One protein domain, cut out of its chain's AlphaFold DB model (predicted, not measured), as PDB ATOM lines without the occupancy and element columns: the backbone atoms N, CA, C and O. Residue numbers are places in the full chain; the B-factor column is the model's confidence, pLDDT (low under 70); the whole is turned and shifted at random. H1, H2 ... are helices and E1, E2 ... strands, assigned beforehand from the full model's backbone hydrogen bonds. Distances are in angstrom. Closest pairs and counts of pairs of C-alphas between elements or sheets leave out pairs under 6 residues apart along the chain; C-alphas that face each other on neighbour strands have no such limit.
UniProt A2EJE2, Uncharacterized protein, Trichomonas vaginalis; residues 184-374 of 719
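Overview. This is residues 184 to 374 of the 719 residues of an uncharacterized protein of Trichomonas vaginalis (UniProt A2EJE2). Three sheets stand face to face in turn, like the blades of an incomplete propeller: a strongly twisted sheet of eight strands, then E7 to E10, then E11 to E13, with edge strands E7 and E11 toward the middle. The small helices H1 and H2 are on the large sheet, and residues 333 to 359 lead back from the third sheet to the large one, whose strands are apart from it. The printed part has 191 residues, with two named helices and fifteen named strands in the order E1 H1 H2 E2 to E15, mostly strand. The large sheet is mixed, in the order E1, E15, E14, E2, E3, E4, E5, E6; the other two are antiparallel. The whole is compact, with a radius of gyration of the C-alphas of 15.9 A and spans of 43 by 41 by 28 A.

Arrangement. The large sheet holds E1, residues 184 to 188; E15, 367 to 373; E14, 360 to 364; E2, 213 to 218; E3, 221 to 227; E4, 232 to 236; E5, 241 to 244; and E6, 247 to 250. E14 and E2 are parallel at 44 degrees, with N 363 and O 217 within hydrogen-bond range at 2.7 A. E2 to E6 form a meander, each strand the antiparallel neighbour of the one before; N 216 and O 223 of E2 and E3 are 2.8 A apart. E1, H1 (residues 193 to 196), H2 (residues 200 to 206) and E2 form a split strand-helix-strand unit, two strands of one sheet that are not neighbours, with helices between them along the chain and E15 and E14 between them in the sheet; its crossover is right-handed. H1 only grazes the sheet. H2 is on it at a height over the sheet of 5.6 A, over none of its strands; its closest C-alphas to E2 are Ile 206 and Thr 213, 5.7 A. Every O i to N i+4 pair is within hydrogen-bond range in H2; H1 is too short for one. The meander E7, E8, E9, E10 (residues 258 to 265, 268 to 275, 278 to 284, 296 to 300) faces the large sheet, best planes 26 degrees apart; the closest C-alphas of E3 and E7 are Leu 226 and Ser 263, 6.8 A. N 263 and O 270 of E7 and E8 are 3.0 A apart. The meander E11, E12, E13 (residues 312 to 315, 318 to 322, 328 to 332) faces that sheet in turn, a stack of sheets, planes 16 degrees apart; the closest C-alphas of E7 and E11 are Asp 261 and Arg 313, 6.4 A. N 321 and O 329 of E12 and E13 are 2.9 A apart.

Along the chain. E1 begins at C-alpha 184 (241.420, 211.410, 223.083), and E15 ends at C-alpha 373 (238.259, 210.658, 228.699). E8 measures 21.4 A, E3 and E7 20.0 A each; E7 bends by 52 degrees at residue 261.

Size, cuts and confidence. The C-alphas farthest apart, Glu 184 and Asp 293, are 44.5 A apart. The printed part has no cut. The links E9 to E10, E10 to E11 and E13 to E14 are long. Mean pLDDT of the printed part is 78.5; 45 residues are under 70, among them 302 to 311 and 341 to 359.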
ATOM      1  N   GLU A 184     241.270 210.719 224.366       60.56
ATOM      2  CA  GLU A 184     241.420 211.410 223.083       60.56
ATOM      3  C   GLU A 184     241.778 212.873 223.355       60.56
ATOM      4  O   GLU A 184     241.050 213.613 224.014       60.56
ATOM      5  N   TYR A 185     242.933 213.277 222.832       68.62
ATOM      6  CA  TYR A 185     243.400 214.653 222.858       68.62
ATOM      7  C   TYR A 185     243.248 215.276 221.472       68.62
ATOM      8  O   TYR A 185     243.735 214.734 220.468       68.62
ATOM      9  N   LYS A 186     242.576 216.426 221.411       74.50
ATOM     10  CA  LYS A 186     242.318 217.161 220.174       74.50
ATOM     11  C   LYS A 186     242.814 218.599 220.291       74.50
ATOM     12  O   LYS A 186     242.298 219.380 221.079       74.50
ATOM     13  N   GLN A 187     243.760 218.957 219.428       76.56
ATOM     14  CA  GLN A 187     244.195 220.336 219.217       76.56
ATOM     15  C   GLN A 187     243.386 220.982 218.086       76.56
ATOM     16  O   GLN A 187     243.290 220.430 216.986       76.56
ATOM     17  N   ILE A 188     242.829 222.164 218.339       79.38
ATOM     18  CA  ILE A 188     242.214 223.045 217.344       79.38
ATOM     19  C   ILE A 188     243.096 224.287 217.224       79.38
ATOM     20  O   ILE A 188     243.061 225.173 218.078       79.38
ATOM     21  N   SER A 189     243.894 224.342 216.162       79.75
ATOM     22  CA  SER A 189     244.743 225.496 215.859       79.75
ATOM     23  C   SER A 189     243.944 226.656 215.249       79.75
ATOM     24  O   SER A 189     242.862 226.453 214.695       79.75
ATOM     25  N   ASP A 190     244.508 227.867 215.310       83.81
ATOM     26  CA  ASP A 190     243.939 229.100 214.736       83.81
ATOM     27  C   ASP A 190     242.499 229.396 215.212       83.81
ATOM     28  O   ASP A 190     241.583 229.701 214.440       83.81
ATOM     29  N   HIS A 191     242.309 229.296 216.524       88.12
ATOM     30  CA  HIS A 191     241.067 229.509 217.251       88.12
ATOM     31  C   HIS A 191     241.182 230.637 218.300       88.12
ATOM     32  O   HIS A 191     241.036 230.377 219.496       88.12
ATOM     33  N   PRO A 192     241.460 231.893 217.895       88.88
ATOM     34  CA  PRO A 192     241.453 233.030 218.817       88.88
ATOM     35  C   PRO A 192     240.029 233.338 219.320       88.88
ATOM     36  O   PRO A 192     239.047 232.896 218.710       88.88
ATOM     37  N   LEU A 193     239.924 234.109 220.409       87.00
ATOM     38  CA  LEU A 193     238.672 234.422 221.117       87.00
ATOM     39  C   LEU A 193     237.563 234.931 220.177       87.00
ATOM     40  O   LEU A 193     236.405 234.535 220.298       87.00
ATOM     41  N   GLU A 194     237.911 235.747 219.178       86.75
ATOM     42  CA  GLU A 194     236.958 236.333 218.228       86.75
ATOM     43  C   GLU A 194     236.265 235.279 217.355       86.75
ATOM     44  O   GLU A 194     235.154 235.503 216.874       86.75
ATOM     45  N   LYS A 195     236.890 234.111 217.147       88.88
ATOM     46  CA  LYS A 195     236.281 233.009 216.386       88.88
ATOM     47  C   LYS A 195     235.340 232.155 217.230       88.88
ATOM     48  O   LYS A 195     234.512 231.444 216.664       88.88
ATOM     49  N   TRP A 196     235.433 232.207 218.560       90.19
ATOM     50  CA  TRP A 196     234.700 231.291 219.439       90.19
ATOM     51  C   TRP A 196     233.192 231.480 219.357       90.19
ATOM     52  O   TRP A 196     232.451 230.508 219.477       90.19
ATOM     53  N   LYS A 197     232.731 232.706 219.100       84.56
ATOM     54  CA  LYS A 197     231.311 233.052 219.013       84.56
ATOM     55  C   LYS A 197     230.563 232.244 217.943       84.56
ATOM     56  O   LYS A 197     229.498 231.701 218.220       84.56
ATOM     57  N   ASP A 198     231.146 232.135 216.751       84.94
ATOM     58  CA  ASP A 198     230.516 231.503 215.579       84.94
ATOM     59  C   ASP A 198     231.140 230.131 215.244       84.94
ATOM     60  O   ASP A 198     230.791 229.481 214.254       84.94
ATOM     61  N   SER A 199     232.076 229.673 216.081       88.38
ATOM     62  CA  SER A 199     232.792 228.409 215.925       88.38
ATOM     63  C   SER A 199     231.848 227.209 215.976       88.38
ATOM     64  O   SER A 199     231.121 227.012 216.956       88.38
ATOM     65  N   LYS A 200     231.895 226.377 214.929       88.94
ATOM     66  CA  LYS A 200     231.161 225.105 214.870       88.94
ATOM     67  C   LYS A 200     231.751 224.082 215.831       88.94
ATOM     68  O   LYS A 200     231.011 223.273 216.380       88.94
ATOM     69  N   GLU A 201     233.061 224.122 216.037       86.50
ATOM     70  CA  GLU A 201     233.765 223.275 216.988       86.50
ATOM     71  C   GLU A 201     233.306 223.565 218.417       86.50
ATOM     72  O   GLU A 201     232.974 222.629 219.136       86.50
ATOM     73  N   ILE A 202     233.186 224.840 218.800       88.19
ATOM     74  CA  ILE A 202     232.633 225.239 220.101       88.19
ATOM     75  C   ILE A 202     231.160 224.829 220.211       88.19
ATOM     76  O   ILE A 202     230.781 224.249 221.223       88.19
ATOM     77  N   SER A 203     230.342 225.028 219.163       88.56
ATOM     78  CA  SER A 203     228.951 224.536 219.155       88.56
ATOM     79  C   SER A 203     228.876 223.034 219.425       88.56
ATOM     80  O   SER A 203     228.017 222.578 220.170       88.56
ATOM     81  N   TYR A 204     229.765 222.265 218.792       86.31
ATOM     82  CA  TYR A 204     229.822 220.819 218.957       86.31
ATOM     83  C   TYR A 204     230.181 220.438 220.395       86.31
ATOM     84  O   TYR A 204     229.522 219.569 220.953       86.31
ATOM     85  N   LEU A 205     231.181 221.097 220.996       83.94
ATOM     86  CA  LEU A 205     231.590 220.839 222.381       83.94
ATOM     87  C   LEU A 205     230.475 221.176 223.372       83.94
ATOM     88  O   LEU A 205     230.190 220.378 224.257       83.94
ATOM     89  N   ILE A 206     229.793 222.307 223.180       86.38
ATOM     90  CA  ILE A 206     228.635 222.683 223.998       86.38
ATOM     91  C   ILE A 206     227.507 221.658 223.863       86.38
ATOM     92  O   ILE A 206     226.937 221.242 224.862       86.38
ATOM     93  N   GLY A 207     227.238 221.166 222.651       81.19
ATOM     94  CA  GLY A 207     226.240 220.118 222.420       81.19
ATOM     95  C   GLY A 207     226.560 218.763 223.072       81.19
ATOM     96  O   GLY A 207     225.731 217.857 222.999       81.19
ATOM     97  N   LYS A 208     227.743 218.596 223.680       79.38
ATOM     98  CA  LYS A 208     228.103 217.420 224.488       79.38
ATOM     99  C   LYS A 208     227.856 217.605 225.985       79.38
ATOM    100  O   LYS A 208     227.939 216.626 226.724       79.38
ATOM    101  N   THR A 209     227.537 218.812 226.447       78.50
ATOM    102  CA  THR A 209     227.263 219.077 227.863       78.50
ATOM    103  C   THR A 209     225.760 219.160 228.124       78.50
ATOM    104  O   THR A 209     224.994 219.617 227.280       78.50
ATOM    105  N   LYS A 210     225.307 218.694 229.299       79.38
ATOM    106  CA  LYS A 210     223.883 218.766 229.694       79.38
ATOM    107  C   LYS A 210     223.411 220.208 229.908       79.38
ATOM    108  O   LYS A 210     222.251 220.509 229.654       79.38
ATOM    109  N   ASN A 211     224.325 221.086 230.317       85.06
ATOM    110  CA  ASN A 211     224.005 222.435 230.777       85.06
ATOM    111  C   ASN A 211     224.229 223.521 229.714       85.06
ATOM    112  O   ASN A 211     224.309 224.708 230.043       85.06
ATOM    113  N   ASN A 212     224.450 223.121 228.455       87.81
ATOM    114  CA  ASN A 212     224.803 224.003 227.335       87.81
ATOM    115  C   ASN A 212     225.926 225.004 227.654       87.81
ATOM    116  O   ASN A 212     225.959 226.128 227.148       87.81
ATOM    117  N   THR A 213     226.855 224.584 228.506       86.94
ATOM    118  CA  THR A 213     227.982 225.394 228.951       86.94
ATOM    119  C   THR A 213     229.247 224.575 228.831       86.94
ATOM    120  O   THR A 213     229.251 223.375 229.119       86.94
ATOM    121  N   ILE A 214     230.314 225.216 228.374       85.94
ATOM    122  CA  ILE A 214     231.670 224.694 228.469       85.94
ATOM    123  C   ILE A 214     232.546 225.743 229.122       85.94
ATOM    124  O   ILE A 214     232.250 226.937 229.110       85.94
ATOM    125  N   TYR A 215     233.674 225.289 229.624       83.88
ATOM    126  CA  TYR A 215     234.625 226.139 230.293       83.88
ATOM    127  C   TYR A 215     235.976 225.982 229.623       83.88
ATOM    128  O   TYR A 215     236.369 224.867 229.274       83.88
ATOM    129  N   ILE A 216     236.675 227.095 229.448       83.56
ATOM    130  CA  ILE A 216     237.974 227.127 228.794       83.56
ATOM    131  C   ILE A 216     238.958 227.853 229.698       83.56
ATOM    132  O   ILE A 216     238.815 229.043 229.971       83.56
ATOM    133  N   GLU A 217     239.970 227.136 230.165       76.94
ATOM    134  CA  GLU A 217     241.048 227.725 230.953       76.94
ATOM    135  C   GLU A 217     242.104 228.372 230.078       76.94
ATOM    136  O   GLU A 217     242.425 227.886 229.000       76.94
ATOM    137  N   SER A 218     242.715 229.432 230.585       76.50
ATOM    138  CA  SER A 218     243.886 230.045 229.979       76.50
ATOM    139  C   SER A 218     244.856 230.520 231.055       76.50
ATOM    140  O   SER A 218     244.491 230.662 232.220       76.50
ATOM    141  N   LEU A 219     246.086 230.841 230.650       67.19
ATOM    142  CA  LEU A 219     247.053 231.507 231.534       67.19
ATOM    143  C   LEU A 219     246.530 232.846 232.081       67.19
ATOM    144  O   LEU A 219     246.968 233.283 233.140       67.19
ATOM    145  N   GLU A 220     245.619 233.497 231.356       69.69
ATOM    146  CA  GLU A 220     245.055 234.800 231.715       69.69
ATOM    147  C   GLU A 220     243.799 234.683 232.589       69.69
ATOM    148  O   GLU A 220     243.291 235.698 233.058       69.69
ATOM    149  N   GLY A 221     243.308 233.466 232.835       74.56
ATOM    150  CA  GLY A 221     242.108 233.211 233.625       74.56
ATOM    151  C   GLY A 221     241.099 232.307 232.922       74.56
ATOM    152  O   GLY A 221     241.377 231.701 231.883       74.56
ATOM    153  N   LEU A 222     239.921 232.197 233.531       81.38
ATOM    154  CA  LEU A 222     238.843 231.316 233.098       81.38
ATOM    155  C   LEU A 222     237.867 232.030 232.158       81.38
ATOM    156  O   LEU A 222     237.365 233.109 232.481       81.38
ATOM    157  N   TYR A 223     237.518 231.353 231.065       88.75
ATOM    158  CA  TYR A 223     236.385 231.697 230.221       88.75
ATOM    159  C   TYR A 223     235.239 230.702 230.423       88.75
ATOM    160  O   TYR A 223     235.453 229.489 230.382       88.75
ATOM    161  N   ILE A 224     234.013 231.201 230.575       90.19
ATOM    162  CA  ILE A 224     232.793 230.385 230.575       90.19
ATOM    163  C   ILE A 224     232.032 230.669 229.287       90.19
ATOM    164  O   ILE A 224     231.707 231.817 228.997       90.19
ATOM    165  N   ILE A 225     231.759 229.640 228.491       92.25
ATOM    166  CA  ILE A 225     231.017 229.778 227.241       92.25
ATOM    167  C   ILE A 225     229.654 229.131 227.405       92.25
ATOM    168  O   ILE A 225     229.546 227.911 227.510       92.25
ATOM    169  N   LEU A 226     228.628 229.970 227.367       91.50
ATOM    170  CA  LEU A 226     227.229 229.606 227.526       91.50
ATOM    171  C   LEU A 226     226.518 229.728 226.175       91.50
ATOM    172  O   LEU A 226     226.647 230.747 225.490       91.50
ATOM    173  N   GLN A 227     225.741 228.717 225.798       91.12
ATOM    174  CA  GLN A 227     224.833 228.785 224.656       91.12
ATOM    175  C   GLN A 227     223.394 228.674 225.151       91.12
ATOM    176  O   GLN A 227     222.997 227.627 225.648       91.12
ATOM    177  N   ASN A 228     222.603 229.721 224.946       90.94
ATOM    178  CA  ASN A 228     221.175 229.717 225.258       90.94
ATOM    179  C   ASN A 228     220.326 229.863 223.984       90.94
ATOM    180  O   ASN A 228     220.849 229.842 222.859       90.94
ATOM    181  N   THR A 229     219.014 230.027 224.161       88.62
ATOM    182  CA  THR A 229     218.052 230.262 223.073       88.62
ATOM    183  C   THR A 229     218.330 231.517 222.233       88.62
ATOM    184  O   THR A 229     217.971 231.544 221.054       88.62
ATOM    185  N   VAL A 230     218.985 232.540 222.790       89.81
ATOM    186  CA  VAL A 230     219.284 233.818 222.117       89.81
ATOM    187  C   VAL A 230     220.599 233.755 221.339       89.81
ATOM    188  O   VAL A 230     220.693 234.269 220.222       89.81
ATOM    189  N   GLY A 231     221.631 233.132 221.905       89.50
ATOM    190  CA  GLY A 231     222.936 233.025 221.266       89.50
ATOM    191  C   GLY A 231     224.048 232.531 222.188       89.50
ATOM    192  O   GLY A 231     223.807 231.902 223.215       89.50
ATOM    193  N   ARG A 232     225.292 232.780 221.763       91.81
ATOM    194  CA  ARG A 232     226.500 232.396 222.499       91.81
ATOM    195  C   ARG A 232     227.067 233.576 223.261       91.81
ATOM    196  O   ARG A 232     227.330 234.621 222.663       91.81
ATOM    197  N   TYR A 233     227.341 233.347 224.531       93.19
ATOM    198  CA  TYR A 233     227.980 234.290 225.429       93.19
ATOM    199  C   TYR A 233     229.314 233.719 225.880       93.19
ATOM    200  O   TYR A 233     229.422 232.528 226.168       93.19
ATOM    201  N   ILE A 234     230.332 234.570 225.919       94.00
ATOM    202  CA  ILE A 234     231.649 234.223 226.450       94.00
ATOM    203  C   ILE A 234     231.879 235.127 227.651       94.00
ATOM    204  O   ILE A 234     231.998 236.333 227.479       94.00
ATOM    205  N   PHE A 235     231.915 234.570 228.850       92.38
ATOM    206  CA  PHE A 235     232.226 235.282 230.081       92.38
ATOM    207  C   PHE A 235     233.714 235.146 230.365       92.38
ATOM    208  O   PHE A 235     234.206 234.041 230.558       92.38
ATOM    209  N   ASP A 236     234.425 236.263 230.387       92.00
ATOM    210  CA  ASP A 236     235.792 236.364 230.878       92.00
ATOM    211  C   ASP A 236     235.739 236.785 232.347       92.00
ATOM    212  O   ASP A 236     235.485 237.948 232.689       92.00
ATOM    213  N   ILE A 237     235.939 235.796 233.216       88.06
ATOM    214  CA  ILE A 237     235.798 235.951 234.663       88.06
ATOM    215  C   ILE A 237     236.889 236.866 235.222       88.06
ATOM    216  O   ILE A 237     236.625 237.654 236.130       88.06
ATOM    217  N   ASN A 238     238.098 236.823 234.655       85.25
ATOM    218  CA  ASN A 238     239.210 237.627 235.147       85.25
ATOM    219  C   ASN A 238     239.048 239.106 234.773       85.25
ATOM    220  O   ASN A 238     239.224 239.985 235.618       85.25
ATOM    221  N   SER A 239     238.662 239.406 233.527       90.25
ATOM    222  CA  SER A 239     238.433 240.798 233.112       90.25
ATOM    223  C   SER A 239     237.060 241.352 233.508       90.25
ATOM    224  O   SER A 239     236.798 242.538 233.279       90.25
ATOM    225  N   LYS A 240     236.206 240.525 234.131       91.06
ATOM    226  CA  LYS A 240     234.824 240.836 234.533       91.06
ATOM    227  C   LYS A 240     233.967 241.346 233.368       91.06
ATOM    228  O   LYS A 240     233.164 242.274 233.516       91.06
ATOM    229  N   LYS A 241     234.144 240.750 232.189       94.25
ATOM    230  CA  LYS A 241     233.421 241.100 230.958       94.25
ATOM    231  C   LYS A 241     232.738 239.884 230.365       94.25
ATOM    232  O   LYS A 241     233.211 238.764 230.514       94.25
ATOM    233  N   TYR A 242     231.665 240.115 229.629       93.81
ATOM    234  CA  TYR A 242     231.100 239.125 228.732       93.81
ATOM    235  C   TYR A 242     231.091 239.646 227.295       93.81
ATOM    236  O   TYR A 242     231.026 240.851 227.044       93.81
ATOM    237  N   TYR A 243     231.168 238.724 226.343       92.19
ATOM    238  CA  TYR A 243     231.160 239.010 224.917       92.19
ATOM    239  C   TYR A 243     229.895 238.438 224.287       92.19
ATOM    240  O   TYR A 243     229.604 237.247 224.415       92.19
ATOM    241  N   PHE A 244     229.173 239.287 223.559       88.44
ATOM    242  CA  PHE A 244     228.038 238.912 222.720       88.44
ATOM    243  C   PHE A 244     228.100 239.731 221.433       88.44
ATOM    244  O   PHE A 244     228.307 240.937 221.473       88.44
ATOM    245  N   ASN A 245     227.952 239.096 220.269       81.75
ATOM    246  CA  ASN A 245     228.033 239.792 218.974       81.75
ATOM    247  C   ASN A 245     229.302 240.648 218.752       81.75
ATOM    248  O   ASN A 245     229.243 241.649 218.048       81.75
ATOM    249  N   ASN A 246     230.453 240.210 219.277       74.62
ATOM    250  CA  ASN A 246     231.746 240.922 219.240       74.62
ATOM    251  C   ASN A 246     231.771 242.245 220.025       74.62
ATOM    252  O   ASN A 246     232.738 242.998 219.936       74.62
ATOM    253  N   GLU A 247     230.740 242.511 220.823       85.50
ATOM    254  CA  GLU A 247     230.722 243.606 221.782       85.50
ATOM    255  C   GLU A 247     231.125 243.068 223.153       85.50
ATOM    256  O   GLU A 247     230.527 242.116 223.658       85.50
ATOM    257  N   ALA A 248     232.149 243.680 223.746       90.88
ATOM    258  CA  ALA A 248     232.551 243.416 225.119       90.88
ATOM    259  C   ALA A 248     231.744 244.317 226.059       90.88
ATOM    260  O   ALA A 248     231.800 245.543 225.934       90.88
ATOM    261  N   LYS A 249     231.025 243.715 227.004       93.44
ATOM    262  CA  LYS A 249     230.201 244.411 227.996       93.44
ATOM    263  C   LYS A 249     230.611 243.996 229.414       93.44
ATOM    264  O   LYS A 249     231.041 242.858 229.604       93.44
ATOM    265  N   PRO A 250     230.553 244.892 230.408       94.00
ATOM    266  CA  PRO A 250     230.771 244.528 231.806       94.00
ATOM    267  C   PRO A 250     229.781 243.459 232.287       94.00
ATOM    268  O   PRO A 250     228.593 243.542 231.993       94.00
ATOM    269  N   ILE A 251     230.240 242.485 233.081       92.75
ATOM    270  CA  ILE A 251     229.335 241.514 233.736       92.75
ATOM    271  C   ILE A 251     228.360 242.228 234.687       92.75
ATOM    272  O   ILE A 251     227.215 241.806 234.810       92.75
ATOM    273  N   SER A 252     228.771 243.358 235.272       91.31
ATOM    274  CA  SER A 252     227.925 244.197 236.131       91.31
ATOM    275  C   SER A 252     226.640 244.696 235.465       91.31
ATOM    276  O   SER A 252     225.719 245.094 236.167       91.31
ATOM    277  N   ASP A 253     226.573 244.692 234.130       90.06
ATOM    278  CA  ASP A 253     225.374 245.099 233.388       90.06
ATOM    279  C   ASP A 253     224.238 244.070 233.511       90.06
ATOM    280  O   ASP A 253     223.084 244.400 233.264       90.06
ATOM    281  N   ILE A 254     224.569 242.820 233.850       89.25
ATOM    282  CA  ILE A 254     223.639 241.681 233.890       89.25
ATOM    283  C   ILE A 254     223.676 240.937 235.230       89.25
ATOM    284  O   ILE A 254     222.815 240.109 235.502       89.25
ATOM    285  N   TYR A 255     224.677 241.180 236.075       90.62
ATOM    286  CA  TYR A 255     224.778 240.519 237.368       90.62
ATOM    287  C   TYR A 255     225.466 241.400 238.399       90.62
ATOM    288  O   TYR A 255     226.553 241.921 238.166       90.62
ATOM    289  N   GLN A 256     224.828 241.554 239.556       87.50
ATOM    290  CA  GLN A 256     225.279 242.466 240.609       87.50
ATOM    291  C   GLN A 256     226.436 241.922 241.462       87.50
ATOM    292  O   GLN A 256     227.118 242.702 242.125       87.50
ATOM    293  N   TYR A 257     226.667 240.607 241.442       89.62
ATOM    294  CA  TYR A 257     227.701 239.935 242.231       89.62
ATOM    295  C   TYR A 257     228.920 239.570 241.375       89.62
ATOM    296  O   TYR A 257     228.848 239.506 240.146       89.62
ATOM    297  N   ASP A 258     230.048 239.279 242.027       88.06
ATOM    298  CA  ASP A 258     231.243 238.805 241.332       88.06
ATOM    299  C   ASP A 258     230.998 237.382 240.811       88.06
ATOM    300  O   ASP A 258     231.010 236.422 241.580       88.06
ATOM    301  N   LEU A 259     230.723 237.255 239.507       89.12
ATOM    302  CA  LEU A 259     230.417 235.981 238.856       89.12
ATOM    303  C   LEU A 259     231.601 235.014 238.962       89.12
ATOM    304  O   LEU A 259     232.719 235.345 238.571       89.12
ATOM    305  N   VAL A 260     231.326 233.798 239.430       86.25
ATOM    306  CA  VAL A 260     232.308 232.709 239.526       86.25
ATOM    307  C   VAL A 260     231.968 231.563 238.584       86.25
ATOM    308  O   VAL A 260     232.875 230.956 238.012       86.25
ATOM    309  N   ASP A 261     230.677 231.268 238.425       87.88
ATOM    310  CA  ASP A 261     230.189 230.183 237.580       87.88
ATOM    311  C   ASP A 261     228.809 230.516 236.984       87.88
ATOM    312  O   ASP A 261     228.052 231.311 237.544       87.88
ATOM    313  N   THR A 262     228.478 229.912 235.845       91.19
ATOM    314  CA  THR A 262     227.163 229.983 235.207       91.19
ATOM    315  C   THR A 262     226.854 228.700 234.442       91.19
ATOM    316  O   THR A 262     227.748 228.077 233.878       91.19
ATOM    317  N   SER A 263     225.578 228.319 234.362       91.38
ATOM    318  CA  SER A 263     225.107 227.178 233.561       91.38
ATOM    319  C   SER A 263     223.612 227.279 233.242       91.38
ATOM    320  O   SER A 263     222.895 228.026 233.904       91.38
ATOM    321  N   ILE A 264     223.125 226.510 232.256       90.62
ATOM    322  CA  ILE A 264     221.683 226.282 232.062       90.62
ATOM    323  C   ILE A 264     221.292 224.985 232.767       90.62
ATOM    324  O   ILE A 264     221.761 223.922 232.371       90.62
ATOM    325  N   ILE A 265     220.414 225.053 233.765       90.25
ATOM    326  CA  ILE A 265     219.894 223.887 234.492       90.25
ATOM    327  C   ILE A 265     218.387 223.806 234.260       90.25
ATOM    328  O   ILE A 265     217.666 224.755 234.553       90.25
ATOM    329  N   ASP A 266     217.911 222.703 233.680       88.38
ATOM    330  CA  ASP A 266     216.489 222.471 233.377       88.38
ATOM    331  C   ASP A 266     215.795 223.637 232.639       88.38
ATOM    332  O   ASP A 266     214.622 223.931 232.851       88.38
ATOM    333  N   GLY A 267     216.527 224.305 231.739       88.38
ATOM    334  CA  GLY A 267     216.025 225.441 230.952       88.38
ATOM    335  C   GLY A 267     216.093 226.799 231.658       88.38
ATOM    336  O   GLY A 267     215.619 227.782 231.099       88.38
ATOM    337  N   HIS A 268     216.699 226.863 232.844       91.44
ATOM    338  CA  HIS A 268     216.906 228.087 233.613       91.44
ATOM    339  C   HIS A 268     218.373 228.499 233.605       91.44
ATOM    340  O   HIS A 268     219.253 227.666 233.825       91.44
ATOM    341  N   LEU A 269     218.641 229.788 233.405       93.31
ATOM    342  CA  LEU A 269     219.964 230.351 233.629       93.31
ATOM    343  C   LEU A 269     220.241 230.394 235.133       93.31
ATOM    344  O   LEU A 269     219.449 230.926 235.908       93.31
ATOM    345  N   VAL A 270     221.377 229.840 235.541       93.94
ATOM    346  CA  VAL A 270     221.850 229.873 236.924       93.94
ATOM    347  C   VAL A 270     223.190 230.585 236.959       93.94
ATOM    348  O   VAL A 270     224.137 230.144 236.309       93.94
ATOM    349  N   PHE A 271     223.272 231.660 237.739       93.38
ATOM    350  CA  PHE A 271     224.510 232.366 238.057       93.38
ATOM    351  C   PHE A 271     224.941 232.064 239.487       93.38
ATOM    352  O   PHE A 271     224.134 232.102 240.415       93.38
ATOM    353  N   ILE A 272     226.235 231.812 239.665       91.06
ATOM    354  CA  ILE A 272     226.876 231.678 240.971       91.06
ATOM    355  C   ILE A 272     227.798 232.871 241.156       91.06
ATOM    356  O   ILE A 272     228.738 233.072 240.384       91.06
ATOM    357  N   GLY A 273     227.507 233.680 242.168       89.38
ATOM    358  CA  GLY A 273     228.259 234.884 242.493       89.38
ATOM    359  C   GLY A 273     228.843 234.850 243.893       89.38
ATOM    360  O   GLY A 273     228.378 234.111 244.759       89.38
ATOM    361  N   LEU A 274     229.839 235.701 244.110       85.69
ATOM    362  CA  LEU A 274     230.336 236.042 245.435       85.69
ATOM    363  C   LEU A 274     229.840 237.427 245.845       85.69
ATOM    364  O   LEU A 274     230.007 238.408 245.115       85.69
ATOM    365  N   ASN A 275     229.277 237.499 247.047       84.31
ATOM    366  CA  ASN A 275     228.977 238.735 247.754       84.31
ATOM    367  C   ASN A 275     229.849 238.791 249.013       84.31
ATOM    368  O   ASN A 275     229.497 238.252 250.061       84.31
ATOM    369  N   ASN A 276     231.026 239.408 248.909       79.19
ATOM    370  CA  ASN A 276     232.079 239.317 249.926       79.19
ATOM    371  C   ASN A 276     232.493 237.857 250.190       79.19
ATOM    372  O   ASN A 276     233.186 237.272 249.363       79.19
ATOM    373  N   TYR A 277     232.078 237.285 251.324       72.81
ATOM    374  CA  TYR A 277     232.389 235.910 251.721       72.81
ATOM    375  C   TYR A 277     231.192 234.957 251.574       72.81
ATOM    376  O   TYR A 277     231.300 233.783 251.922       72.81
ATOM    377  N   GLU A 278     230.061 235.439 251.061       79.31
ATOM    378  CA  GLU A 278     228.855 234.638 250.864       79.31
ATOM    379  C   GLU A 278     228.739 234.208 249.408       79.31
ATOM    380  O   GLU A 278     229.006 234.985 248.484       79.31
ATOM    381  N   ILE A 279     228.310 232.966 249.210       86.25
ATOM    382  CA  ILE A 279     227.987 232.457 247.885       86.25
ATOM    383  C   ILE A 279     226.502 232.723 247.635       86.25
ATOM    384  O   ILE A 279     225.644 232.382 248.455       86.25
ATOM    385  N   VAL A 280     226.215 233.336 246.490       89.50
ATOM    386  CA  VAL A 280     224.861 233.661 246.045       89.50
ATOM    387  C   VAL A 280     224.555 232.867 244.786       89.50
ATOM    388  O   VAL A 280     225.294 232.936 243.800       89.50
ATOM    389  N   ILE A 281     223.463 232.113 244.819       92.12
ATOM    390  CA  ILE A 281     222.932 231.371 243.679       92.12
ATOM    391  C   ILE A 281     221.726 232.146 243.164       92.12
ATOM    392  O   ILE A 281     220.745 232.305 243.882       92.12
ATOM    393  N   THR A 282     221.786 232.603 241.920       92.44
ATOM    394  CA  THR A 282     220.683 233.315 241.269       92.44
ATOM    395  C   THR A 282     220.144 232.465 240.132       92.44
ATOM    396  O   THR A 282     220.869 232.180 239.179       92.44
ATOM    397  N   ARG A 283     218.880 232.051 240.229       92.62
ATOM    398  CA  ARG A 283     218.179 231.274 239.202       92.62
ATOM    399  C   ARG A 283     217.156 232.156 238.502       92.62
ATOM    400  O   ARG A 283     216.256 232.692 239.140       92.62
ATOM    401  N   PHE A 284     217.276 232.288 237.190       91.62
ATOM    402  CA  PHE A 284     216.338 233.049 236.369       91.62
ATOM    403  C   PHE A 284     215.189 232.163 235.875       91.62
ATOM    404  O   PHE A 284     215.323 230.944 235.755       91.62
ATOM    405  N   ASN A 285     214.042 232.775 235.575       88.00
ATOM    406  CA  ASN A 285     212.856 232.055 235.094       88.00
ATOM    407  C   ASN A 285     213.045 231.386 233.722       88.00
ATOM    408  O   ASN A 285     212.348 230.416 233.425       88.00
ATOM    409  N   ASP A 286     213.974 231.880 232.905       88.81
ATOM    410  CA  ASP A 286     214.337 231.323 231.604       88.81
ATOM    411  C   ASP A 286     215.863 231.250 231.433       88.81
ATOM    412  O   ASP A 286     216.626 231.502 232.369       88.81
ATOM    413  N   ASP A 287     216.317 230.846 230.247       90.00
ATOM    414  CA  ASP A 287     217.734 230.720 229.916       90.00
ATOM    415  C   ASP A 287     218.364 232.000 229.337       90.00
ATOM    416  O   ASP A 287     219.524 231.986 228.909       90.00
ATOM    417  N   GLN A 288     217.622 233.110 229.295       89.81
ATOM    418  CA  GLN A 288     218.082 234.365 228.712       89.81
ATOM    419  C   GLN A 288     218.881 235.182 229.729       89.81
ATOM    420  O   GLN A 288     218.701 235.065 230.939       89.81
ATOM    421  N   LEU A 289     219.789 236.032 229.235       85.75
ATOM    422  CA  LEU A 289     220.444 236.994 230.118       85.75
ATOM    423  C   LEU A 289     219.408 237.976 230.681       85.75
ATOM    424  O   LEU A 289     218.516 238.396 229.935       85.75
ATOM    425  N   PRO A 290     219.544 238.379 231.953       79.44
ATOM    426  CA  PRO A 290     218.636 239.333 232.562       79.44
ATOM    427  C   PRO A 290     218.667 240.687 231.857       79.44
ATOM    428  O   PRO A 290     219.731 241.240 231.580       79.44
ATOM    429  N   ASN A 291     217.473 241.214 231.605       75.69
ATOM    430  CA  ASN A 291     217.228 242.622 231.315       75.69
ATOM    431  C   ASN A 291     216.509 243.244 232.528       75.69
ATOM    432  O   ASN A 291     216.102 242.510 233.428       75.69
ATOM    433  N   ASP A 292     216.317 244.567 232.536       63.00
ATOM    434  CA  ASP A 292     215.787 245.356 233.671       63.00
ATOM    435  C   ASP A 292     214.464 244.840 234.312       63.00
ATOM    436  O   ASP A 292     214.121 245.277 235.408       63.00
ATOM    437  N   ASP A 293     213.748 243.900 233.674       58.97
ATOM    438  CA  ASP A 293     212.449 243.343 234.092       58.97
ATOM    439  C   ASP A 293     212.461 241.825 234.430       58.97
ATOM    440  O   ASP A 293     211.394 241.227 234.593       58.97
ATOM    441  N   ASN A 294     213.619 241.156 234.513       61.09
ATOM    442  CA  ASN A 294     213.646 239.699 234.724       61.09
ATOM    443  C   ASN A 294     213.418 239.303 236.194       61.09
ATOM    444  O   ASN A 294     214.174 239.679 237.086       61.09
ATOM    445  N   GLU A 295     212.405 238.468 236.432       75.75
ATOM    446  CA  GLU A 295     212.187 237.790 237.712       75.75
ATOM    447  C   GLU A 295     213.236 236.677 237.922       75.75
ATOM    448  O   GLU A 295     213.479 235.849 237.035       75.75
ATOM    449  N   CYS A 296     213.848 236.655 239.107       85.50
ATOM    450  CA  CYS A 296     214.795 235.630 239.535       85.50
ATOM    451  C   CYS A 296     214.554 235.215 240.991       85.50
ATOM    452  O   CYS A 296     213.957 235.946 241.786       85.50
ATOM    453  N   GLU A 297     215.048 234.032 241.335       89.62
ATOM    454  CA  GLU A 297     215.136 233.537 242.702       89.62
ATOM    455  C   GLU A 297     216.596 233.585 243.158       89.62
ATOM    456  O   GLU A 297     217.478 233.032 242.496       89.62
ATOM    457  N   GLU A 298     216.852 234.234 244.293       89.62
ATOM    458  CA  GLU A 298     218.176 234.282 244.917       89.62
ATOM    459  C   GLU A 298     218.215 233.388 246.162       89.62
ATOM    460  O   GLU A 298     217.358 233.472 247.045       89.62
ATOM    461  N   TYR A 299     219.249 232.553 246.247       89.50
ATOM    462  CA  TYR A 299     219.527 231.671 247.373       89.50
ATOM    463  C   TYR A 299     220.919 231.981 247.929       89.50
ATOM    464  O   TYR A 299     221.919 231.875 247.218       89.50
ATOM    465  N   ASN A 300     220.990 232.317 249.218       84.88
ATOM    466  CA  ASN A 300     222.253 232.575 249.911       84.88
ATOM    467  C   ASN A 300     222.687 231.339 250.697       84.88
ATOM    468  O   ASN A 300     221.975 230.871 251.587       84.88
ATOM    469  N   ILE A 301     223.883 230.843 250.394       77.81
ATOM    470  CA  ILE A 301     224.485 229.656 251.010       77.81
ATOM    471  C   ILE A 301     225.697 230.066 251.866       77.81
ATOM    472  O   ILE A 301     226.827 229.736 251.539       77.81
ATOM    473  N   GLY A 302     225.423 230.792 252.964       63.78
ATOM    474  CA  GLY A 302     226.257 230.985 254.173       63.78
ATOM    475  C   GLY A 302     227.667 231.614 254.060       63.78
ATOM    476  O   GLY A 302     228.384 231.442 253.083       63.78
ATOM    477  N   GLU A 303     228.114 232.287 255.133       57.16
ATOM    478  CA  GLU A 303     229.443 232.936 255.244       57.16
ATOM    479  C   GLU A 303     230.618 231.960 255.484       57.16
ATOM    480  O   GLU A 303     231.769 232.282 255.201       57.16
ATOM    481  N   THR A 304     230.366 230.757 256.015       56.00
ATOM    482  CA  THR A 304     231.416 229.801 256.440       56.00
ATOM    483  C   THR A 304     232.010 228.964 255.305       56.00
ATOM    484  O   THR A 304     232.843 228.094 255.550       56.00
ATOM    485  N   ILE A 305     231.571 229.171 254.061       59.50
ATOM    486  CA  ILE A 305     231.908 228.287 252.940       59.50
ATOM    487  C   ILE A 305     233.005 228.877 252.040       59.50
ATOM    488  O   ILE A 305     233.664 228.106 251.352       59.50
ATOM    489  N   SER A 306     233.292 230.188 252.057       51.94
ATOM    490  CA  SER A 306     234.230 230.768 251.078       51.94
ATOM    491  C   SER A 306     235.648 231.041 251.607       51.94
ATOM    492  O   SER A 306     235.864 231.642 252.659       51.94
ATOM    493  N   MET A 307     236.645 230.650 250.807       53.88
ATOM    494  CA  MET A 307     237.988 231.248 250.807       53.88
ATOM    495  C   MET A 307     238.253 231.906 249.453       53.88
ATOM    496  O   MET A 307     237.746 231.444 248.431       53.88
ATOM    497  N   SER A 308     239.138 232.906 249.405       48.72
ATOM    498  CA  SER A 308     239.626 233.513 248.152       48.72
ATOM    499  C   SER A 308     240.279 232.513 247.180       48.72
ATOM    500  O   SER A 308     240.540 232.855 246.034       48.72
ATOM    501  N   GLU A 309     240.548 231.287 247.641       44.03
ATOM    502  CA  GLU A 309     241.147 230.175 246.892       44.03
ATOM    503  C   GLU A 309     240.179 228.985 246.690       44.03
ATOM    504  O   GLU A 309     240.573 227.949 246.154       44.03
ATOM    505  N   SER A 310     238.916 229.094 247.128       53.62
ATOM    506  CA  SER A 310     237.939 227.995 247.056       53.62
ATOM    507  C   SER A 310     237.406 227.785 245.634       53.62
ATOM    508  O   SER A 310     237.043 228.725 244.928       53.62
ATOM    509  N   SER A 311     237.372 226.526 245.193       61.88
ATOM    510  CA  SER A 311     236.795 226.156 243.901       61.88
ATOM    511  C   SER A 311     235.286 225.976 244.039       61.88
ATOM    512  O   SER A 311     234.832 225.082 244.752       61.88
ATOM    513  N   ILE A 312     234.526 226.825 243.349       77.19
ATOM    514  CA  ILE A 312     233.061 226.796 243.261       77.19
ATOM    515  C   ILE A 312     232.710 226.352 241.845       77.19
ATOM    516  O   ILE A 312     233.099 227.040 240.894       77.19
ATOM    517  N   ARG A 313     232.045 225.199 241.690       77.56
ATOM    518  CA  ARG A 313     231.768 224.633 240.360       77.56
ATOM    519  C   ARG A 313     230.411 223.968 240.214       77.56
ATOM    520  O   ARG A 313     230.012 223.188 241.076       77.56
ATOM    521  N   ILE A 314     229.768 224.202 239.077       79.00
ATOM    522  CA  ILE A 314     228.594 223.451 238.632       79.00
ATOM    523  C   ILE A 314     229.043 222.225 237.828       79.00
ATOM    524  O   ILE A 314     229.796 222.337 236.864       79.00
ATOM    525  N   ILE A 315     228.561 221.043 238.209       76.19
ATOM    526  CA  ILE A 315     228.738 219.794 237.463       76.19
ATOM    527  C   ILE A 315     227.370 219.125 237.368       76.19
ATOM    528  O   ILE A 315     226.788 218.758 238.387       76.19
ATOM    529  N   GLU A 316     226.872 218.956 236.141       77.50
ATOM    530  CA  GLU A 316     225.486 218.545 235.888       77.50
ATOM    531  C   GLU A 316     224.504 219.462 236.640       77.50
ATOM    532  O   GLU A 316     224.592 220.679 236.526       77.50
ATOM    533  N   ASP A 317     223.594 218.907 237.427       82.94
ATOM    534  CA  ASP A 317     222.623 219.623 238.248       82.94
ATOM    535  C   ASP A 317     223.134 219.930 239.665       82.94
ATOM    536  O   ASP A 317     222.346 220.267 240.546       82.94
ATOM    537  N   LYS A 318     224.446 219.825 239.919       86.31
ATOM    538  CA  LYS A 318     225.029 219.954 241.261       86.31
ATOM    539  C   LYS A 318     226.041 221.090 241.356       86.31
ATOM    540  O   LYS A 318     226.891 221.249 240.485       86.31
ATOM    541  N   LEU A 319     226.017 221.817 242.467       86.12
ATOM    542  CA  LEU A 319     227.024 222.802 242.849       86.12
ATOM    543  C   LEU A 319     227.968 222.206 243.894       86.12
ATOM    544  O   LEU A 319     227.553 221.868 245.000       86.12
ATOM    545  N   TYR A 320     229.245 222.111 243.543       80.69
ATOM    546  CA  TYR A 320     230.321 221.655 244.412       80.69
ATOM    547  C   TYR A 320     231.025 222.861 245.020       80.69
ATOM    548  O   TYR A 320     231.522 223.729 244.296       80.69
ATOM    549  N   LEU A 321     231.091 222.888 246.348       76.94
ATOM    550  CA  LEU A 321     231.681 223.970 247.121       76.94
ATOM    551  C   LEU A 321     232.775 223.441 248.025       76.94
ATOM    552  O   LEU A 321     232.561 222.480 248.760       76.94
ATOM    553  N   TYR A 322     233.922 224.107 248.004       69.81
ATOM    554  CA  TYR A 322     235.013 223.814 248.917       69.81
ATOM    555  C   TYR A 322     235.001 224.763 250.112       69.81
ATOM    556  O   TYR A 322     235.168 225.966 249.930       69.81
ATOM    557  N   THR A 323     234.817 224.224 251.316       67.50
ATOM    558  CA  THR A 323     234.699 225.020 252.542       67.50
ATOM    559  C   THR A 323     236.058 225.482 253.065       67.50
ATOM    560  O   THR A 323     237.111 224.932 252.730       67.50
ATOM    561  N   THR A 324     236.039 226.457 253.979       61.59
ATOM    562  CA  THR A 324     237.222 226.893 254.744       61.59
ATOM    563  C   THR A 324     237.835 225.774 255.591       61.59
ATOM    564  O   THR A 324     238.988 225.874 255.999       61.59
ATOM    565  N   GLU A 325     237.074 224.712 255.867       59.41
ATOM    566  CA  GLU A 325     237.491 223.544 256.653       59.41
ATOM    567  C   GLU A 325     238.028 222.403 255.773       59.41
ATOM    568  O   GLU A 325     238.261 221.295 256.250       59.41
ATOM    569  N   HIS A 326     238.272 222.679 254.488       59.38
ATOM    570  CA  HIS A 326     238.753 221.719 253.497       59.38
ATOM    571  C   HIS A 326     237.767 220.587 253.153       59.38
ATOM    572  O   HIS A 326     238.163 219.558 252.583       59.38
ATOM    573  N   GLU A 327     236.484 220.792 253.448       64.50
ATOM    574  CA  GLU A 327     235.394 219.875 253.124       64.50
ATOM    575  C   GLU A 327     234.738 220.239 251.789       64.50
ATOM    576  O   GLU A 327     234.858 221.363 251.303       64.50
ATOM    577  N   ILE A 328     234.048 219.274 251.177       70.00
ATOM    578  CA  ILE A 328     233.249 219.518 249.974       70.00
ATOM    579  C   ILE A 328     231.781 219.377 250.344       70.00
ATOM    580  O   ILE A 328     231.353 218.308 250.770       70.00
ATOM    581  N   VAL A 329     231.027 220.453 250.145       78.56
ATOM    582  CA  VAL A 329     229.570 220.463 250.269       78.56
ATOM    583  C   VAL A 329     228.983 220.468 248.866       78.56
ATOM    584  O   VAL A 329     229.424 221.227 248.003       78.56
ATOM    585  N   ILE A 330     228.007 219.596 248.631       82.94
ATOM    586  CA  ILE A 330     227.380 219.420 247.323       82.94
ATOM    587  C   ILE A 330     225.918 219.824 247.451       82.94
ATOM    588  O   ILE A 330     225.195 219.233 248.246       82.94
ATOM    589  N   TYR A 331     225.483 220.806 246.670       87.25
ATOM    590  CA  TYR A 331     224.082 221.215 246.582       87.25
ATOM    591  C   TYR A 331     223.477 220.707 245.282       87.25
ATOM    592  O   TYR A 331     224.097 220.811 244.227       87.25
ATOM    593  N   ASN A 332     222.256 220.201 245.339       88.69
ATOM    594  CA  ASN A 332     221.436 220.023 244.151       88.69
ATOM    595  C   ASN A 332     220.870 221.390 243.733       88.69
ATOM    596  O   ASN A 332     220.180 222.033 244.513       88.69
ATOM    597  N   LEU A 333     221.141 221.846 242.512       89.81
ATOM    598  CA  LEU A 333     220.678 223.145 242.010       89.81
ATOM    599  C   LEU A 333     219.189 223.163 241.636       89.81
ATOM    600  O   LEU A 333     218.638 224.230 241.366       89.81
ATOM    601  N   ASN A 334     218.520 222.010 241.624       86.38
ATOM    602  CA  ASN A 334     217.088 221.939 241.357       86.38
ATOM    603  C   ASN A 334     216.234 222.194 242.600       86.38
ATOM    604  O   ASN A 334     215.217 222.878 242.493       86.38
ATOM    605  N   ASP A 335     216.632 221.658 243.755       86.31
ATOM    606  CA  ASP A 335     215.879 221.748 245.014       86.31
ATOM    607  C   ASP A 335     216.658 222.414 246.165       86.31
ATOM    608  O   ASP A 335     216.116 222.570 247.259       86.31
ATOM    609  N   MET A 336     217.907 222.824 245.918       87.06
ATOM    610  CA  MET A 336     218.837 223.461 246.860       87.06
ATOM    611  C   MET A 336     219.163 222.628 248.107       87.06
ATOM    612  O   MET A 336     219.696 223.155 249.086       87.06
ATOM    613  N   ASN A 337     218.901 221.318 248.080       87.81
ATOM    614  CA  ASN A 337     219.247 220.424 249.180       87.81
ATOM    615  C   ASN A 337     220.714 219.985 249.109       87.81
ATOM    616  O   ASN A 337     221.276 219.784 248.029       87.81
ATOM    617  N   ILE A 338     221.321 219.774 250.280       86.12
ATOM    618  CA  ILE A 338     222.659 219.183 250.385       86.12
ATOM    619  C   ILE A 338     222.577 217.689 250.054       86.12
ATOM    620  O   ILE A 338     221.731 216.965 250.580       86.12
ATOM    621  N   ILE A 339     223.483 217.228 249.198       83.50
ATOM    622  CA  ILE A 339     223.657 215.826 248.833       83.50
ATOM    623  C   ILE A 339     224.793 215.241 249.675       83.50
ATOM    624  O   ILE A 339     225.931 215.707 249.612       83.50
ATOM    625  N   GLU A 340     224.505 214.173 250.417       75.06
ATOM    626  CA  GLU A 340     225.536 213.360 251.067       75.06
ATOM    627  C   GLU A 340     226.185 212.425 250.033       75.06
ATOM    628  O   GLU A 340     225.756 211.290 249.821       75.06
ATOM    629  N   GLU A 341     227.218 212.915 249.350       65.44
ATOM    630  CA  GLU A 341     228.037 212.126 248.428       65.44
ATOM    631  C   GLU A 341     229.524 212.310 248.764       65.44
ATOM    632  O   GLU A 341     229.985 213.425 249.007       65.44
ATOM    633  N   GLU A 342     230.298 211.217 248.780       55.97
ATOM    634  CA  GLU A 342     231.752 211.333 248.911       55.97
ATOM    635  C   GLU A 342     232.310 212.053 247.674       55.97
ATOM    636  O   GLU A 342     232.072 211.600 246.549       55.97
ATOM    637  N   PRO A 343     233.066 213.152 247.838       50.38
ATOM    638  CA  PRO A 343     233.566 213.910 246.704       50.38
ATOM    639  C   PRO A 343     234.537 213.057 245.886       50.38
ATOM    640  O   PRO A 343     235.664 212.778 246.298       50.38
ATOM    641  N   ARG A 344     234.091 212.654 244.695       49.50
ATOM    642  CA  ARG A 344     234.865 211.823 243.756       49.50
ATOM    643  C   ARG A 344     235.897 212.620 242.959       49.50
ATOM    644  O   ARG A 344     236.780 212.043 242.324       49.50
ATOM    645  N   TYR A 345     235.791 213.943 243.007       48.44
ATOM    646  CA  TYR A 345     236.616 214.890 242.274       48.44
ATOM    647  C   TYR A 345     237.298 215.810 243.272       48.44
ATOM    648  O   TYR A 345     236.652 216.317 244.189       48.44
ATOM    649  N   TYR A 346     238.602 216.037 243.105       45.28
ATOM    650  CA  TYR A 346     239.224 217.156 243.780       45.28
ATOM    651  C   TYR A 346     239.437 218.273 242.809       45.28
ATOM    652  O   TYR A 346     240.214 218.178 241.862       45.28
ATOM    653  N   LEU A 347     238.747 219.344 243.140       45.03
ATOM    654  CA  LEU A 347     238.931 220.662 242.607       45.03
ATOM    655  C   LEU A 347     240.244 221.218 243.176       45.03
ATOM    656  O   LEU A 347     240.254 221.914 244.183       45.03
ATOM    657  N   PHE A 348     241.374 220.829 242.587       36.44
ATOM    658  CA  PHE A 348     242.627 221.580 242.749       36.44
ATOM    659  C   PHE A 348     243.267 222.002 241.447       36.44
ATOM    660  O   PHE A 348     244.239 222.751 241.471       36.44
ATOM    661  N   SER A 349     242.758 221.550 240.314       39.31
ATOM    662  CA  SER A 349     243.081 222.255 239.098       39.31
ATOM    663  C   SER A 349     241.930 223.216 238.838       39.31
ATOM    664  O   SER A 349     240.768 222.906 239.111       39.31
ATOM    665  N   HIS A 350     242.246 224.393 238.312       38.97
ATOM    666  CA  HIS A 350     241.273 225.376 237.827       38.97
ATOM    667  C   HIS A 350     240.453 224.853 236.629       38.97
ATOM    668  O   HIS A 350     239.809 225.620 235.910       38.97
ATOM    669  N   VAL A 351     240.450 223.531 236.469       39.09
ATOM    670  CA  VAL A 351     240.064 222.780 235.311       39.09
ATOM    671  C   VAL A 351     238.712 222.182 235.505       39.09
ATOM    672  O   VAL A 351     238.414 221.497 236.482       39.09
ATOM    673  N   ASN A 352     237.909 222.465 234.504       45.38
ATOM    674  CA  ASN A 352     236.500 222.219 234.520       45.38
ATOM    675  C   ASN A 352     236.226 220.890 233.844       45.38
ATOM    676  O   ASN A 352     236.572 220.685 232.682       45.38
ATOM    677  N   PHE A 353     235.558 220.024 234.593       50.19
ATOM    678  CA  PHE A 353     234.944 218.830 234.057       50.19
ATOM    679  C   PHE A 353     233.730 219.235 233.221       50.19
ATOM    680  O   PHE A 353     232.811 219.882 233.715       50.19
ATOM    681  N   SER A 354     233.703 218.820 231.962       48.25
ATOM    682  CA  SER A 354     232.550 218.968 231.070       48.25
ATOM    683  C   SER A 354     231.978 217.595 230.707       48.25
ATOM    684  O   SER A 354     232.138 217.109 229.593       48.25
ATOM    685  N   ASN A 355     231.242 216.994 231.645       52.44
ATOM    686  CA  ASN A 355     230.463 215.762 231.449       52.44
ATOM    687  C   ASN A 355     231.233 214.534 230.918       52.44
ATOM    688  O   ASN A 355     232.435 214.566 230.672       52.44
ATOM    689  N   ASP A 356     230.498 213.428 230.756       53.00
ATOM    690  CA  ASP A 356     230.945 212.077 230.378       53.00
ATOM    691  C   ASP A 356     231.869 211.963 229.147       53.00
ATOM    692  O   ASP A 356     232.417 210.886 228.898       53.00
ATOM    693  N   GLU A 357     232.061 213.037 228.374       58.62
ATOM    694  CA  GLU A 357     232.889 213.035 227.168       58.62
ATOM    695  C   GLU A 357     234.030 214.060 227.180       58.62
ATOM    696  O   GLU A 357     235.079 213.753 226.620       58.62
ATOM    697  N   ILE A 358     233.888 215.246 227.789       67.44
ATOM    698  CA  ILE A 358     234.915 216.298 227.718       67.44
ATOM    699  C   ILE A 358     235.497 216.531 229.111       67.44
ATOM    700  O   ILE A 358     234.878 217.108 229.998       67.44
ATOM    701  N   PHE A 359     236.735 216.110 229.313       67.88
ATOM    702  CA  PHE A 359     237.393 216.212 230.605       67.88
ATOM    703  C   PHE A 359     237.931 217.620 230.883       67.88
ATOM    704  O   PHE A 359     237.842 218.078 232.015       67.88
ATOM    705  N   GLN A 360     238.485 218.291 229.867       73.06
ATOM    706  CA  GLN A 360     239.068 219.628 229.990       73.06
ATOM    707  C   GLN A 360     239.176 220.320 228.630       73.06
ATOM    708  O   GLN A 360     239.441 219.670 227.615       73.06
ATOM    709  N   ILE A 361     239.065 221.652 228.627       78.56
ATOM    710  CA  ILE A 361     239.425 222.491 227.484       78.56
ATOM    711  C   ILE A 361     240.373 223.598 227.952       78.56
ATOM    712  O   ILE A 361     240.033 224.382 228.836       78.56
ATOM    713  N   ASN A 362     241.541 223.692 227.324       78.00
ATOM    714  CA  ASN A 362     242.496 224.774 227.542       78.00
ATOM    715  C   ASN A 362     242.631 225.649 226.308       78.00
ATOM    716  O   ASN A 362     242.538 225.172 225.179       78.00
ATOM    717  N   PHE A 363     242.941 226.914 226.541       80.44
ATOM    718  CA  PHE A 363     243.275 227.916 225.556       80.44
ATOM    719  C   PHE A 363     244.661 228.476 225.823       80.44
ATOM    720  O   PHE A 363     244.990 228.915 226.927       80.44
ATOM    721  N   ASN A 364     245.479 228.511 224.778       75.12
ATOM    722  CA  ASN A 364     246.749 229.207 224.835       75.12
ATOM    723  C   ASN A 364     247.068 229.835 223.480       75.12
ATOM    724  O   ASN A 364     247.032 229.163 222.448       75.12
ATOM    725  N   LYS A 365     247.408 231.129 223.493       76.19
ATOM    726  CA  LYS A 365     247.604 231.974 222.307       76.19
ATOM    727  C   LYS A 365     246.364 231.988 221.418       76.19
ATOM    728  O   LYS A 365     245.487 232.797 221.640       76.19
ATOM    729  N   ASN A 366     246.307 231.094 220.435       82.25
ATOM    730  CA  ASN A 366     245.232 230.972 219.454       82.25
ATOM    731  C   ASN A 366     244.860 229.498 219.255       82.25
ATOM    732  O   ASN A 366     244.452 229.113 218.166       82.25
ATOM    733  N   GLU A 367     245.094 228.640 220.241       80.50
ATOM    734  CA  GLU A 367     244.860 227.207 220.106       80.50
ATOM    735  C   GLU A 367     244.011 226.704 221.259       80.50
ATOM    736  O   GLU A 367     244.233 227.085 222.412       80.50
ATOM    737  N   LEU A 368     243.045 225.850 220.926       79.25
ATOM    738  CA  LEU A 368     242.281 225.096 221.905       79.25
ATOM    739  C   LEU A 368     242.798 223.671 221.990       79.25
ATOM    740  O   LEU A 368     243.038 223.016 220.975       79.25
ATOM    741  N   PHE A 369     242.892 223.180 223.209       76.31
ATOM    742  CA  PHE A 369     243.336 221.840 223.532       76.31
ATOM    743  C   PHE A 369     242.231 221.151 224.315       76.31
ATOM    744  O   PHE A 369     241.845 221.621 225.381       76.31
ATOM    745  N   ILE A 370     241.686 220.076 223.759       77.25
ATOM    746  CA  ILE A 370     240.512 219.385 224.290       77.25
ATOM    747  C   ILE A 370     240.946 217.991 224.728       77.25
ATOM    748  O   ILE A 370     241.408 217.202 223.902       77.25
ATOM    749  N   ASP A 371     240.789 217.698 226.014       70.44
ATOM    750  CA  ASP A 371     240.990 216.376 226.606       70.44
ATOM    751  C   ASP A 371     239.617 215.706 226.761       70.44
ATOM    752  O   ASP A 371     238.694 216.274 227.346       70.44
ATOM    753  N   THR A 372     239.463 214.509 226.203       66.50
ATOM    754  CA  THR A 372     238.258 213.680 226.315       66.50
ATOM    755  C   THR A 372     238.645 212.337 226.921       66.50
ATOM    756  O   THR A 372     239.603 211.703 226.474       66.50
ATOM    757  N   ARG A 373     237.935 211.893 227.963       63.38
ATOM    758  CA  ARG A 373     238.259 210.658 228.699       63.38
ATOM    759  C   ARG A 373     237.011 209.828 228.929       63.38
ATOM    760  O   ARG A 373     235.999 210.349 229.381       63.38
ATOM    761  N   LYS A 374     237.113 208.510 228.737       51.62
ATOM    762  CA  LYS A 374     236.115 207.579 229.280       51.62
ATOM    763  C   LYS A 374     236.368 207.405 230.780       51.62
ATOM    764  O   LYS A 374     237.366 206.799 231.166       51.62
TER     765      LYS A 374